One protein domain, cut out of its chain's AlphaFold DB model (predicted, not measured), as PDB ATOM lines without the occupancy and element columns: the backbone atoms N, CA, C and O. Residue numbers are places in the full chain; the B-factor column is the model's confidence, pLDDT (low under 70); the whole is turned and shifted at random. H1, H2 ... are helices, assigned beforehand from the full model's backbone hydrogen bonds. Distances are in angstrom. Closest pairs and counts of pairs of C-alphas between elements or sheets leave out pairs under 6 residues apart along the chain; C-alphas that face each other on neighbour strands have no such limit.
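AT A GLANCE: This is residues 16 to 124 of the 125 residues of an uncharacterized protein of Myxococcales bacterium 68-20 (UniProt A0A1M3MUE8). A small body, made of the helical hairpin H1 and H2 and a looping stretch from residue 36 to residue 65, has a long tail sticking out at one end, residues 16 to 35, and most of helix H3, residues 107 to 122, sticking out at the other. The tail and H3 make much of the length. The printed part has 109 residues with three named helices, in the order H1, H2, H3, and no named strand; its class is all helix, though only 48 residues are in named elements. It is extended, with a radius of gyration of the C-alphas of 26.1 A and spans of 93 by 40 by 20 A.

IN THESE COORDINATES: Start at C-alpha 16, at (-30.083, 19.789, 34.151); from there residues 16 to 65 hold no named element. Find C-alpha 66 at (8.852, 35.726, -21.537), where H1 begins and runs to residue 75. H2 takes residues 83 to 100, 26.5 A long. H3 takes residues 103 to 122, 28.5 A long, and ends at C-alpha 122, at (-19.504, 45.114, -50.563).

HOW THE PARTS SIT: Look first at H1 and H2, a helical hairpin: they touch, with the closest C-alphas, those of Ser 68 and Ala 92, 4.6 A apart. They run opposite ways at a shallow tilt of 7 degrees. H2 and H3 only just touch, only at the corner by their link, with 3 pairs of C-alphas within 8 A; the closest are those of Ile 98 and Leu 105, 6.4 A apart. Their lines are about perpendicular, at 76 degrees. H1 and H3 are apart. In H1, H2 and H3 every O i to N i+4 pair is within hydrogen-bond range.

THE WHOLE: The C-alphas of Glu 16 and Lys 124, the two farthest apart, are 93.5 A from each other. The printed part has no cut; the link from H1 to H2 is short and that from H2 to H3 is tight. The mean pLDDT of the printed part is 84.9, and you find values under 70 at residues 34 to 36 and residue 124.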
ATOM      1  N   GLU A  16     -30.762  21.049  34.499       84.12
ATOM      2  CA  GLU A  16     -30.083  19.789  34.151       84.12
ATOM      3  C   GLU A  16     -30.946  18.765  33.390       84.12
ATOM      4  O   GLU A  16     -30.420  17.828  32.802       84.12
ATOM      5  N   LYS A  17     -32.273  18.908  33.429       81.56
ATOM      6  CA  LYS A  17     -33.256  17.989  32.833       81.56
ATOM      7  C   LYS A  17     -33.976  18.589  31.624       81.56
ATOM      8  O   LYS A  17     -34.872  17.944  31.079       81.56
ATOM      9  N   ARG A  18     -33.639  19.820  31.230       84.81
ATOM     10  CA  ARG A  18     -34.272  20.486  30.088       84.81
ATOM     11  C   ARG A  18     -33.785  19.874  28.772       84.81
ATOM     12  O   ARG A  18     -32.602  19.544  28.659       84.81
ATOM     13  N   PRO A  19     -34.654  19.762  27.754       77.75
ATOM     14  CA  PRO A  19     -34.222  19.406  26.408       77.75
ATOM     15  C   PRO A  19     -33.138  20.380  25.919       77.75
ATOM     16  O   PRO A  19     -33.357  21.588  25.915       77.75
ATOM     17  N   GLY A  20     -31.970  19.859  25.530       75.81
ATOM     18  CA  GLY A  20     -30.838  20.663  25.047       75.81
ATOM     19  C   GLY A  20     -29.735  20.961  26.071       75.81
ATOM     20  O   GLY A  20     -28.770  21.621  25.708       75.81
ATOM     21  N   VAL A  21     -29.835  20.465  27.314       81.69
ATOM     22  CA  VAL A  21     -28.769  20.558  28.331       81.69
ATOM     23  C   VAL A  21     -28.114  19.182  28.541       81.69
ATOM     24  O   VAL A  21     -28.839  18.198  28.707       81.69
ATOM     25  N   PRO A  22     -26.768  19.079  28.572       79.00
ATOM     26  CA  PRO A  22     -25.783  20.153  28.399       79.00
ATOM     27  C   PRO A  22     -25.752  20.687  26.965       79.00
ATOM     28  O   PRO A  22     -25.761  19.912  26.012       79.00
ATOM     29  N   GLU A  23     -25.683  22.008  26.830       81.12
ATOM     30  CA  GLU A  23     -25.548  22.671  25.533       81.12
ATOM     31  C   GLU A  23     -24.101  22.611  25.019       81.12
ATOM     32  O   GLU A  23     -23.140  22.495  25.792       81.12
ATOM     33  N   GLU A  24     -23.931  22.699  23.699       76.44
ATOM     34  CA  GLU A  24     -22.612  22.897  23.106       76.44
ATOM     35  C   GLU A  24     -22.051  24.251  23.572       76.44
ATOM     36  O   GLU A  24     -22.740  25.270  23.543       76.44
ATOM     37  N   ARG A  25     -20.796  24.283  24.042       76.06
ATOM     38  CA  ARG A  25     -20.175  25.543  24.481       76.06
ATOM     39  C   ARG A  25     -20.019  26.497  23.298       76.06
ATOM     40  O   ARG A  25     -19.667  26.071  22.203       76.06
ATOM     41  N   HIS A  26     -20.167  27.796  23.551       73.38
ATOM     42  CA  HIS A  26     -19.826  28.846  22.595       73.38
ATOM     43  C   HIS A  26     -18.605  29.645  23.088       73.38
ATOM     44  O   HIS A  26     -18.687  30.284  24.138       73.38
ATOM     45  N   PRO A  27     -17.472  29.637  22.361       76.75
ATOM     46  CA  PRO A  27     -17.219  28.908  21.115       76.75
ATOM     47  C   PRO A  27     -17.088  27.386  21.332       76.75
ATOM     48  O   PRO A  27     -16.692  26.958  22.423       76.75
ATOM     49  N   PRO A  28     -17.386  26.570  20.303       78.62
ATOM     50  CA  PRO A  28     -17.237  25.123  20.383       78.62
ATOM     51  C   PRO A  28     -15.784  24.766  20.682       78.62
ATOM     52  O   PRO A  28     -14.851  25.355  20.125       78.62
ATOM     53  N   LYS A  29     -15.574  23.802  21.584       76.00
ATOM     54  CA  LYS A  29     -14.225  23.309  21.868       76.00
ATOM     55  C   LYS A  29     -13.706  22.613  20.600       76.00
ATOM     56  O   LYS A  29     -14.389  21.715  20.109       76.00
ATOM     57  N   PRO A  30     -12.526  22.982  20.072       71.75
ATOM     58  CA  PRO A  30     -11.984  22.306  18.905       71.75
ATOM     59  C   PRO A  30     -11.822  20.809  19.198       71.75
ATOM     60  O   PRO A  30     -11.222  20.433  20.205       71.75
ATOM     61  N   LEU A  31     -12.363  19.962  18.316       72.50
ATOM     62  CA  LEU A  31     -12.228  18.497  18.383       72.50
ATOM     63  C   LEU A  31     -10.764  18.045  18.279       72.50
ATOM     64  O   LEU A  31     -10.401  16.991  18.790       72.50
ATOM     65  N   VAL A  32      -9.934  18.851  17.618       73.75
ATOM     66  CA  VAL A  32      -8.499  18.638  17.439       73.75
ATOM     67  C   VAL A  32      -7.815  19.992  17.585       73.75
ATOM     68  O   VAL A  32      -8.264  20.976  16.994       73.75
ATOM     69  N   GLU A  33      -6.718  20.051  18.338       70.38
ATOM     70  CA  GLU A  33      -5.760  21.149  18.206       70.38
ATOM     71  C   GLU A  33      -5.104  21.024  16.832       70.38
ATOM     72  O   GLU A  33      -4.118  20.314  16.642       70.38
ATOM     73  N   ILE A  34      -5.709  21.660  15.829       65.62
ATOM     74  CA  ILE A  34      -5.126  21.734  14.495       65.62
ATOM     75  C   ILE A  34      -3.937  22.689  14.610       65.62
ATOM     76  O   ILE A  34      -4.081  23.905  14.475       65.62
ATOM     77  N   ALA A  35      -2.750  22.145  14.885       67.75
ATOM     78  CA  ALA A  35      -1.511  22.838  14.570       67.75
ATOM     79  C   ALA A  35      -1.578  23.217  13.082       67.75
ATOM     80  O   ALA A  35      -1.990  22.399  12.258       67.75
ATOM     81  N   GLY A  36      -1.279  24.477  12.752       68.94
ATOM     82  CA  GLY A  36      -1.495  25.021  11.410       68.94
ATOM     83  C   GLY A  36      -0.944  24.127  10.291       68.94
ATOM     84  O   GLY A  36       0.005  23.371  10.487       68.94
ATOM     85  N   TYR A  37      -1.548  24.209   9.104       70.44
ATOM     86  CA  TYR A  37      -1.143  23.388   7.962       70.44
ATOM     87  C   TYR A  37       0.354  23.565   7.658       70.44
ATOM     88  O   TYR A  37       0.799  24.710   7.518       70.44
ATOM     89  N   PRO A  38       1.137  22.475   7.528       80.69
ATOM     90  CA  PRO A  38       2.543  22.588   7.184       80.69
ATOM     91  C   PRO A  38       2.668  23.247   5.812       80.69
ATOM     92  O   PRO A  38       2.038  22.830   4.838       80.69
ATOM     93  N   GLN A  39       3.467  24.305   5.744       82.44
ATOM     94  CA  GLN A  39       3.723  24.989   4.489       82.44
ATOM     95  C   GLN A  39       4.692  24.164   3.638       82.44
ATOM     96  O   GLN A  39       5.672  23.625   4.153       82.44
ATOM     97  N   GLN A  40       4.430  24.075   2.335       83.50
ATOM     98  CA  GLN A  40       5.348  23.454   1.386       83.50
ATOM     99  C   GLN A  40       6.745  24.087   1.513       83.50
ATOM    100  O   GLN A  40       6.892  25.305   1.433       83.50
ATOM    101  N   THR A  41       7.767  23.255   1.725       76.00
ATOM    102  CA  THR A  41       9.150  23.681   2.010       76.00
ATOM    103  C   THR A  41      10.023  23.812   0.762       76.00
ATOM    104  O   THR A  41      11.103  24.398   0.826       76.00
ATOM    105  N   LEU A  42       9.576  23.271  -0.377       73.25
ATOM    106  CA  LEU A  42      10.377  23.161  -1.594       73.25
ATOM    107  C   LEU A  42       9.887  24.109  -2.699       73.25
ATOM    108  O   LEU A  42       8.729  24.056  -3.126       73.25
ATOM    109  N   GLY A  43      10.818  24.911  -3.219       77.31
ATOM    110  CA  GLY A  43      10.622  25.773  -4.383       77.31
ATOM    111  C   GLY A  43      10.048  27.155  -4.060       77.31
ATOM    112  O   GLY A  43       9.434  27.385  -3.022       77.31
ATOM    113  N   THR A  44      10.250  28.095  -4.984       76.12
ATOM    114  CA  THR A  44       9.660  29.441  -4.914       76.12
ATOM    115  C   THR A  44       8.352  29.446  -5.706       76.12
ATOM    116  O   THR A  44       8.342  28.910  -6.817       76.12
ATOM    117  N   PRO A  45       7.251  30.027  -5.189       78.94
ATOM    118  CA  PRO A  45       6.015  30.132  -5.955       78.94
ATOM    119  C   PRO A  45       6.260  30.892  -7.256       78.94
ATOM    120  O   PRO A  45       6.876  31.960  -7.246       78.94
ATOM    121  N   SER A  46       5.724  30.378  -8.364       81.88
ATOM    122  CA  SER A  46       5.854  31.036  -9.669       81.88
ATOM    123  C   SER A  46       5.313  32.465  -9.640       81.88
ATOM    124  O   SER A  46       5.883  33.360 -10.262       81.88
ATOM    125  N   ALA A  47       4.242  32.700  -8.880       84.75
ATOM    126  CA  ALA A  47       3.694  34.023  -8.640       84.75
ATOM    127  C   ALA A  47       3.148  34.160  -7.214       84.75
ATOM    128  O   ALA A  47       2.509  33.247  -6.693       84.75
ATOM    129  N   LYS A  48       3.360  35.328  -6.599       86.75
ATOM    130  CA  LYS A  48       2.877  35.656  -5.252       86.75
ATOM    131  C   LYS A  48       1.921  36.844  -5.314       86.75
ATOM    132  O   LYS A  48       2.268  37.883  -5.874       86.75
ATOM    133  N   SER A  49       0.734  36.693  -4.725       86.00
ATOM    134  CA  SER A  49      -0.191  37.815  -4.536       86.00
ATOM    135  C   SER A  49       0.343  38.767  -3.466       86.00
ATOM    136  O   SER A  49       0.841  38.324  -2.433       86.00
ATOM    137  N   TYR A  50       0.210  40.074  -3.695       87.19
ATOM    138  CA  TYR A  50       0.539  41.099  -2.695       87.19
ATOM    139  C   TYR A  50      -0.546  41.239  -1.614       87.19
ATOM    140  O   TYR A  50      -0.292  41.822  -0.566       87.19
ATOM    141  N   TYR A  51      -1.747  40.705  -1.860       88.94
ATOM    142  CA  TYR A  51      -2.936  40.925  -1.023       88.94
ATOM    143  C   TYR A  51      -3.406  39.680  -0.271       88.94
ATOM    144  O   TYR A  51      -4.382  39.739   0.475       88.94
ATOM    145  N   ARG A  52      -2.752  38.538  -0.485       86.88
ATOM    146  CA  ARG A  52      -3.072  37.276   0.185       86.88
ATOM    147  C   ARG A  52      -1.797  36.647   0.742       86.88
ATOM    148  O   ARG A  52      -0.761  36.717   0.074       86.88
ATOM    149  N   PRO A  53      -1.862  36.022   1.930       87.62
ATOM    150  CA  PRO A  53      -0.768  35.192   2.408       87.62
ATOM    151  C   PRO A  53      -0.542  34.026   1.441       87.62
ATOM    152  O   PRO A  53      -1.444  33.626   0.699       87.62
ATOM    153  N   LEU A  54       0.680  33.496   1.434       87.19
ATOM    154  CA  LEU A  54       1.002  32.323   0.631       87.19
ATOM    155  C   LEU A  54       0.219  31.122   1.176       87.19
ATOM    156  O   LEU A  54       0.192  30.893   2.383       87.19
ATOM    157  N   THR A  55      -0.439  30.386   0.287       87.56
ATOM    158  CA  THR A  55      -1.178  29.172   0.638       87.56
ATOM    159  C   THR A  55      -0.217  28.046   1.017       87.56
ATOM    160  O   THR A  55       0.936  28.044   0.586       87.56
ATOM    161  N   ALA A  56      -0.694  27.072   1.802       87.19
ATOM    162  CA  ALA A  56       0.119  25.927   2.227       87.19
ATOM    163  C   ALA A  56       0.719  25.156   1.036       87.19
ATOM    164  O   ALA A  56       1.865  24.723   1.101       87.19
ATOM    165  N   VAL A  57      -0.035  25.063  -0.065       86.94
ATOM    166  CA  VAL A  57       0.391  24.475  -1.343       86.94
ATOM    167  C   VAL A  57       0.363  25.550  -2.423       86.94
ATOM    168  O   VAL A  57      -0.593  26.328  -2.504       86.94
ATOM    169  N   TYR A  58       1.399  25.599  -3.260       88.12
ATOM    170  CA  TYR A  58       1.510  26.562  -4.354       88.12
ATOM    171  C   TYR A  58       2.205  25.962  -5.580       88.12
ATOM    172  O   TYR A  58       3.039  25.064  -5.487       88.12
ATOM    173  N   GLY A  59       1.865  26.490  -6.756       84.44
ATOM    174  CA  GLY A  59       2.463  26.056  -8.014       84.44
ATOM    175  C   GLY A  59       3.919  26.510  -8.158       84.44
ATOM    176  O   GLY A  59       4.221  27.698  -8.019       84.44
ATOM    177  N   THR A  60       4.798  25.559  -8.475       87.75
ATOM    178  CA  THR A  60       6.228  25.772  -8.779       87.75
ATOM    179  C   THR A  60       6.623  25.277 -10.175       87.75
ATOM    180  O   THR A  60       7.693  25.618 -10.670       87.75
ATOM    181  N   ALA A  61       5.763  24.482 -10.822       82.06
ATOM    182  CA  ALA A  61       6.090  23.754 -12.049       82.06
ATOM    183  C   ALA A  61       6.288  24.650 -13.283       82.06
ATOM    184  O   ALA A  61       7.056  24.306 -14.175       82.06
ATOM    185  N   VAL A  62       5.604  25.798 -13.341       81.62
ATOM    186  CA  VAL A  62       5.631  26.682 -14.515       81.62
ATOM    187  C   VAL A  62       6.357  27.978 -14.157       81.62
ATOM    188  O   VAL A  62       5.757  28.851 -13.521       81.62
ATOM    189  N   PRO A  63       7.646  28.134 -14.506       83.75
ATOM    190  CA  PRO A  63       8.364  29.376 -14.253       83.75
ATOM    191  C   PRO A  63       7.809  30.509 -15.129       83.75
ATOM    192  O   PRO A  63       7.570  30.325 -16.321       83.75
ATOM    193  N   LEU A  64       7.646  31.708 -14.557       88.31
ATOM    194  CA  LEU A  64       7.201  32.894 -15.299       88.31
ATOM    195  C   LEU A  64       8.304  33.402 -16.242       88.31
ATOM    196  O   LEU A  64       9.157  34.201 -15.837       88.31
ATOM    197  N   ARG A  65       8.256  32.956 -17.496       87.75
ATOM    198  CA  ARG A  65       9.186  33.318 -18.578       87.75
ATOM    199  C   ARG A  65       8.524  34.254 -19.594       87.75
ATOM    200  O   ARG A  65       7.311  34.423 -19.568       87.75
ATOM    201  N   GLY A  66       9.338  34.887 -20.438       91.19
ATOM    202  CA  GLY A  66       8.852  35.726 -21.537       91.19
ATOM    203  C   GLY A  66       8.104  36.994 -21.107       91.19
ATOM    204  O   GLY A  66       8.150  37.421 -19.943       91.19
ATOM    205  N   LEU A  67       7.413  37.604 -22.070       92.88
ATOM    206  CA  LEU A  67       6.512  38.734 -21.862       92.88
ATOM    207  C   LEU A  67       5.238  38.267 -21.145       92.88
ATOM    208  O   LEU A  67       4.761  38.968 -20.248       92.88
ATOM    209  N   SER A  68       4.747  37.058 -21.442       93.06
ATOM    210  CA  SER A  68       3.616  36.435 -20.739       93.06
ATOM    211  C   SER A  68       3.853  36.391 -19.219       93.06
ATOM    212  O   SER A  68       2.992  36.776 -18.421       93.06
ATOM    213  N   GLY A  69       5.068  36.040 -18.787       93.00
ATOM    214  CA  GLY A  69       5.485  36.041 -17.387       93.00
ATOM    215  C   GLY A  69       5.551  37.434 -16.754       93.00
ATOM    216  O   GLY A  69       5.208  37.592 -15.579       93.00
ATOM    217  N   VAL A  70       5.949  38.463 -17.509       94.25
ATOM    218  CA  VAL A  70       5.922  39.862 -17.039       94.25
ATOM    219  C   VAL A  70       4.484  40.318 -16.803       94.25
ATOM    220  O   VAL A  70       4.192  40.877 -15.745       94.25
ATOM    221  N   ILE A  71       3.571  40.022 -17.732       95.12
ATOM    222  CA  ILE A  71       2.151  40.370 -17.593       95.12
ATOM    223  C   ILE A  71       1.558  39.679 -16.362       95.12
ATOM    224  O   ILE A  71       0.888  40.334 -15.560       95.12
ATOM    225  N   ARG A  72       1.874  38.396 -16.132       94.44
ATOM    226  CA  ARG A  72       1.451  37.681 -14.914       94.44
ATOM    227  C   ARG A  72       1.992  38.359 -13.651       94.44
ATOM    228  O   ARG A  72       1.213  38.610 -12.734       94.44
ATOM    229  N   ARG A  73       3.269  38.764 -13.600       93.25
ATOM    230  CA  ARG A  73       3.820  39.532 -12.458       93.25
ATOM    231  C   ARG A  73       3.043  40.822 -12.181       93.25
ATOM    232  O   ARG A  73       2.829  41.156 -11.018       93.25
ATOM    233  N   ILE A  74       2.601  41.528 -13.221       94.44
ATOM    234  CA  ILE A  74       1.776  42.736 -13.080       94.44
ATOM    235  C   ILE A  74       0.375  42.372 -12.576       94.44
ATOM    236  O   ILE A  74      -0.129  43.025 -11.663       94.44
ATOM    237  N   ALA A  75      -0.234  41.309 -13.104       95.06
ATOM    238  CA  ALA A  75      -1.551  40.847 -12.678       95.06
ATOM    239  C   ALA A  75      -1.589  40.519 -11.175       95.06
ATOM    240  O   ALA A  75      -2.498  40.960 -10.477       95.06
ATOM    241  N   TYR A  76      -0.571  39.838 -10.636       92.69
ATOM    242  CA  TYR A  76      -0.500  39.497  -9.204       92.69
ATOM    243  C   TYR A  76      -0.222  40.687  -8.263       92.69
ATOM    244  O   TYR A  76      -0.360  40.546  -7.046       92.69
ATOM    245  N   ARG A  77       0.102  41.873  -8.802       93.88
ATOM    246  CA  ARG A  77       0.114  43.148  -8.054       93.88
ATOM    247  C   ARG A  77      -1.260  43.818  -7.992       93.88
ATOM    248  O   ARG A  77      -1.391  44.874  -7.385       93.88
ATOM    249  N   VAL A  78      -2.281  43.258  -8.641       95.12
ATOM    250  CA  VAL A  78      -3.658  43.767  -8.616       95.12
ATOM    251  C   VAL A  78      -4.496  42.912  -7.655       95.12
ATOM    252  O   VAL A  78      -4.361  41.690  -7.686       95.12
ATOM    253  N   PRO A  79      -5.374  43.509  -6.824       94.31
ATOM    254  CA  PRO A  79      -6.259  42.746  -5.951       94.31
ATOM    255  C   PRO A  79      -7.195  41.810  -6.716       94.31
ATOM    256  O   PRO A  79      -7.714  42.164  -7.774       94.31
ATOM    257  N   ASP A  80      -7.472  40.653  -6.121       92.50
ATOM    258  CA  ASP A  80      -8.227  39.556  -6.733       92.50
ATOM    259  C   ASP A  80      -9.673  39.923  -7.100       92.50
ATOM    260  O   ASP A  80     -10.212  39.405  -8.074       92.50
ATOM    261  N   TYR A  81     -10.281  40.860  -6.370       94.44
ATOM    262  CA  TYR A  81     -11.638  41.345  -6.636       94.44
ATOM    263  C   TYR A  81     -11.718  42.326  -7.816       94.44
ATOM    264  O   TYR A  81     -12.812  42.650  -8.271       94.44
ATOM    265  N   LYS A  82     -10.585  42.845  -8.315       96.69
ATOM    266  CA  LYS A  82     -10.595  43.806  -9.425       96.69
ATOM    267  C   LYS A  82     -10.619  43.069 -10.767       96.69
ATOM    268  O   LYS A  82      -9.714  42.272 -11.029       96.69
ATOM    269  N   PRO A  83     -11.538  43.416 -11.689       97.62
ATOM    270  CA  PRO A  83     -11.646  42.745 -12.988       97.62
ATOM    271  C   PRO A  83     -10.365  42.868 -13.823       97.62
ATOM    272  O   PRO A  83      -9.991  41.936 -14.529       97.62
ATOM    273  N   ARG A  84      -9.623  43.976 -13.672       97.25
ATOM    274  CA  ARG A  84      -8.333  44.202 -14.344       97.25
ATOM    275  C   ARG A  84      -7.342  43.054 -14.140       97.25
ATOM    276  O   ARG A  84      -6.601  42.743 -15.065       97.25
ATOM    277  N   ARG A  85      -7.316  42.429 -12.957       96.31
ATOM    278  CA  ARG A  85      -6.418  41.296 -12.687       96.31
ATOM    279  C   ARG A  85      -6.681  40.156 -13.665       96.31
ATOM    280  O   ARG A  85      -5.759  39.663 -14.301       96.31
ATOM    281  N   TRP A  86      -7.946  39.780 -13.791       96.50
ATOM    282  CA  TRP A  86      -8.390  38.682 -14.639       96.50
ATOM    283  C   TRP A  86      -8.194  39.000 -16.120       96.50
ATOM    284  O   TRP A  86      -7.723  38.148 -16.866       96.50
ATOM    285  N   MET A  87      -8.439  40.251 -16.526       98.00
ATOM    286  CA  MET A  87      -8.153  40.710 -17.891       98.00
ATOM    287  C   MET A  87      -6.666  40.586 -18.243       98.00
ATOM    288  O   MET A  87      -6.328  40.118 -19.327       98.00
ATOM    289  N   LEU A  88      -5.768  40.948 -17.320       96.75
ATOM    290  CA  LEU A  88      -4.325  40.785 -17.519       96.75
ATOM    291  C   LEU A  88      -3.909  39.311 -17.596       96.75
ATOM    292  O   LEU A  88      -3.046  38.980 -18.401       96.75
ATOM    293  N   LEU A  89      -4.509  38.430 -16.790       95.31
ATOM    294  CA  LEU A  89      -4.218  36.993 -16.847       95.31
ATOM    295  C   LEU A  89      -4.648  36.388 -18.189       95.31
ATOM    296  O   LEU A  89      -3.835  35.742 -18.839       95.31
ATOM    297  N   MET A  90      -5.860  36.696 -18.657       96.56
ATOM    298  CA  MET A  90      -6.321  36.250 -19.976       96.56
ATOM    299  C   MET A  90      -5.440  36.788 -21.107       96.56
ATOM    300  O   MET A  90      -5.140  36.065 -22.056       96.56
ATOM    301  N   LEU A  91      -4.993  38.047 -21.013       95.88
ATOM    302  CA  LEU A  91      -4.041  38.611 -21.969       95.88
ATOM    303  C   LEU A  91      -2.709  37.854 -21.939       95.88
ATOM    304  O   LEU A  91      -2.167  37.541 -22.996       95.88
ATOM    305  N   ALA A  92      -2.195  37.537 -20.748       94.81
ATOM    306  CA  ALA A  92      -0.965  36.770 -20.607       94.81
ATOM    307  C   ALA A  92      -1.074  35.401 -21.284       94.81
ATOM    308  O   ALA A  92      -0.134  35.013 -21.965       94.81
ATOM    309  N   ASP A  93      -2.212  34.711 -21.161       92.94
ATOM    310  CA  ASP A  93      -2.432  33.413 -21.809       92.94
ATOM    311  C   ASP A  93      -2.410  33.528 -23.341       92.94
ATOM    312  O   ASP A  93      -1.857  32.669 -24.024       92.94
ATOM    313  N   ARG A  94      -2.939  34.621 -23.905       92.38
ATOM    314  CA  ARG A  94      -2.850  34.882 -25.354       92.38
ATOM    315  C   ARG A  94      -1.423  35.166 -25.802       92.38
ATOM    316  O   ARG A  94      -1.003  34.643 -26.830       92.38
ATOM    317  N   VAL A  95      -0.684  35.966 -25.036       91.75
ATOM    318  CA  VAL A  95       0.727  36.268 -25.319       91.75
ATOM    319  C   VAL A  95       1.576  35.003 -25.236       91.75
ATOM    320  O   VAL A  95       2.389  34.771 -26.118       91.75
ATOM    321  N   ASP A  96       1.339  34.151 -24.241       91.94
ATOM    322  CA  ASP A  96       2.063  32.893 -24.043       91.94
ATOM    323  C   ASP A  96       1.924  31.944 -25.238       91.94
ATOM    324  O   ASP A  96       2.903  31.357 -25.702       91.94
ATOM    325  N   VAL A  97       0.707  31.846 -25.783       91.00
ATOM    326  CA  VAL A  97       0.432  31.072 -26.996       91.00
ATOM    327  C   VAL A  97       1.182  31.649 -28.192       91.00
ATOM    328  O   VAL A  97       1.783  30.884 -28.934       91.00
ATOM    329  N   ILE A  98       1.177  32.974 -28.370       89.75
ATOM    330  CA  ILE A  98       1.870  33.637 -29.487       89.75
ATOM    331  C   ILE A  98       3.393  33.476 -29.372       89.75
ATOM    332  O   ILE A  98       4.057  33.265 -30.384       89.75
ATOM    333  N   GLU A  99       3.944  33.540 -28.155       86.88
ATOM    334  CA  GLU A  99       5.372  33.327 -27.884       86.88
ATOM    335  C   GLU A  99       5.838  31.923 -28.291       86.88
ATOM    336  O   GLU A  99       6.934  31.778 -28.829       86.88
ATOM    337  N   HIS A 100       5.015  30.898 -28.055       84.94
ATOM    338  CA  HIS A 100       5.359  29.508 -28.371       84.94
ATOM    339  C   HIS A 100       4.907  29.074 -29.770       84.94
ATOM    340  O   HIS A 100       5.475  28.144 -30.343       84.94
ATOM    341  N   ASN A 101       3.885  29.722 -30.327       83.69
ATOM    342  CA  ASN A 101       3.343  29.431 -31.643       83.69
ATOM    343  C   ASN A 101       2.792  30.710 -32.294       83.69
ATOM    344  O   ASN A 101       1.741  31.223 -31.914       83.69
ATOM    345  N   ALA A 102       3.465  31.196 -33.338       77.62
ATOM    346  CA  ALA A 102       3.048  32.397 -34.063       77.62
ATOM    347  C   ALA A 102       1.836  32.173 -34.995       77.62
ATOM    348  O   ALA A 102       1.199  33.131 -35.429       77.62
ATOM    349  N   LEU A 103       1.490  30.919 -35.300       79.69
ATOM    350  CA  LEU A 103       0.408  30.543 -36.218       79.69
ATOM    351  C   LEU A 103      -0.990  31.097 -35.841       79.69
ATOM    352  O   LEU A 103      -1.704  31.576 -36.720       79.69
ATOM    353  N   PRO A 104      -1.419  31.114 -34.566       72.75
ATOM    354  CA  PRO A 104      -2.661  31.784 -34.167       72.75
ATOM    355  C   PRO A 104      -2.675  33.296 -34.443       72.75
ATOM    356  O   PRO A 104      -3.733  33.840 -34.765       72.75
ATOM    357  N   LEU A 105      -1.528  33.980 -34.359       77.06
ATOM    358  CA  LEU A 105      -1.434  35.403 -34.700       77.06
ATOM    359  C   LEU A 105      -1.666  35.610 -36.202       77.06
ATOM    360  O   LEU A 105      -2.445  36.478 -36.593       77.06
ATOM    361  N   THR A 106      -1.019  34.802 -37.044       75.06
ATOM    362  CA  THR A 106      -1.107  34.938 -38.504       75.06
ATOM    363  C   THR A 106      -2.518  34.659 -39.020       75.06
ATOM    364  O   THR A 106      -3.030  35.429 -39.832       75.06
ATOM    365  N   LEU A 107      -3.191  33.631 -38.494       79.56
ATOM    366  CA  LEU A 107      -4.590  33.337 -38.823       79.56
ATOM    367  C   LEU A 107      -5.540  34.453 -38.368       79.56
ATOM    368  O   LEU A 107      -6.430  34.845 -39.122       79.56
ATOM    369  N   GLY A 108      -5.338  34.998 -37.164       78.00
ATOM    370  CA  GLY A 108      -6.157  36.093 -36.638       78.00
ATOM    371  C   GLY A 108      -6.043  37.372 -37.472       78.00
ATOM    372  O   GLY A 108      -7.057  37.965 -37.840       78.00
ATOM    373  N   VAL A 109      -4.819  37.767 -37.836       79.81
ATOM    374  CA  VAL A 109      -4.575  38.921 -38.716       79.81
ATOM    375  C   VAL A 109      -5.171  38.685 -40.107       79.81
ATOM    376  O   VAL A 109      -5.820  39.578 -40.652       79.81
ATOM    377  N   GLY A 110      -5.020  37.476 -40.657       79.75
ATOM    378  CA  GLY A 110      -5.600  37.096 -41.947       79.75
ATOM    379  C   GLY A 110      -7.128  37.198 -41.971       79.75
ATOM    380  O   GLY A 110      -7.690  37.752 -42.915       79.75
ATOM    381  N   ALA A 111      -7.804  36.746 -40.913       84.44
ATOM    382  CA  ALA A 111      -9.260  36.828 -40.800       84.44
ATOM    383  C   ALA A 111      -9.768  38.279 -40.716       84.44
ATOM    384  O   ALA A 111     -10.743  38.628 -41.382       84.44
ATOM    385  N   ILE A 112      -9.086  39.146 -39.955       86.31
ATOM    386  CA  ILE A 112      -9.430  40.575 -39.865       86.31
ATOM    387  C   ILE A 112      -9.237  41.254 -41.224       86.31
ATOM    388  O   ILE A 112     -10.128  41.966 -41.686       86.31
ATOM    389  N   ALA A 113      -8.104  41.015 -41.889       84.44
ATOM    390  CA  ALA A 113      -7.826  41.581 -43.205       84.44
ATOM    391  C   ALA A 113      -8.865  41.136 -44.248       84.44
ATOM    392  O   ALA A 113      -9.384  41.971 -44.992       84.44
ATOM    393  N   ALA A 114      -9.227  39.850 -44.264       86.62
ATOM    394  CA  ALA A 114     -10.270  39.319 -45.137       86.62
ATOM    395  C   ALA A 114     -11.645  39.946 -44.846       86.62
ATOM    396  O   ALA A 114     -12.351  40.327 -45.778       86.62
ATOM    397  N   GLY A 115     -12.001  40.127 -43.570       88.06
ATOM    398  CA  GLY A 115     -13.236  40.804 -43.166       88.06
ATOM    399  C   GLY A 115     -13.292  42.263 -43.627       88.06
ATOM    400  O   GLY A 115     -14.280  42.682 -44.227       88.06
ATOM    401  N   VAL A 116     -12.213  43.028 -43.426       87.81
ATOM    402  CA  VAL A 116     -12.117  44.434 -43.865       87.81
ATOM    403  C   VAL A 116     -12.199  44.547 -45.389       87.81
ATOM    404  O   VAL A 116     -12.922  45.401 -45.908       87.81
ATOM    405  N   LEU A 117     -11.495  43.679 -46.121       87.69
ATOM    406  CA  LEU A 117     -11.557  43.641 -47.584       87.69
ATOM    407  C   LEU A 117     -12.949  43.242 -48.085       87.69
ATOM    408  O   LEU A 117     -13.440  43.853 -49.032       87.69
ATOM    409  N   GLY A 118     -13.610  42.284 -47.431       86.62
ATOM    410  CA  GLY A 118     -14.977  41.867 -47.745       86.62
ATOM    411  C   GLY A 118     -15.994  42.996 -47.574       86.62
ATOM    412  O   GLY A 118     -16.758  43.275 -48.496       86.62
ATOM    413  N   VAL A 119     -15.951  43.717 -46.448       86.44
ATOM    414  CA  VAL A 119     -16.810  44.893 -46.202       86.44
ATOM    415  C   VAL A 119     -16.555  45.990 -47.240       86.44
ATOM    416  O   VAL A 119     -17.496  46.570 -47.784       86.44
ATOM    417  N   ARG A 120     -15.287  46.250 -47.581       83.31
ATOM    418  CA  ARG A 120     -14.912  47.258 -48.585       83.31
ATOM    419  C   ARG A 120     -15.340  46.875 -50.005       83.31
ATOM    420  O   ARG A 120     -15.693  47.759 -50.782       83.31
ATOM    421  N   ALA A 121     -15.311  45.588 -50.350       82.62
ATOM    422  CA  ALA A 121     -15.800  45.085 -51.631       82.62
ATOM    423  C   ALA A 121     -17.330  45.187 -51.738       82.62
ATOM    424  O   ALA A 121     -17.842  45.502 -52.810       82.62
ATOM    425  N   LEU A 122     -18.047  44.983 -50.627       81.62
ATOM    426  CA  LEU A 122     -19.504  45.114 -50.563       81.62
ATOM    427  C   LEU A 122     -19.974  46.574 -50.660       81.62
ATOM    428  O   LEU A 122     -20.984  46.845 -51.290       81.62
ATOM    429  N   SER A 123     -19.215  47.515 -50.089       79.62
ATOM    430  CA  SER A 123     -19.513  48.959 -50.109       79.62
ATOM    431  C   SER A 123     -19.250  49.646 -51.460       79.62
ATOM    432  O   SER A 123     -19.577  50.822 -51.610       79.62
ATOM    433  N   LYS A 124     -18.592  48.969 -52.410       68.62
ATOM    434  CA  LYS A 124     -18.264  49.504 -53.744       68.62
ATOM    435  C   LYS A 124     -19.247  49.081 -54.846       68.62
ATOM    436  O   LYS A 124     -19.019  49.445 -55.998       68.62
TER     437      LYS A 124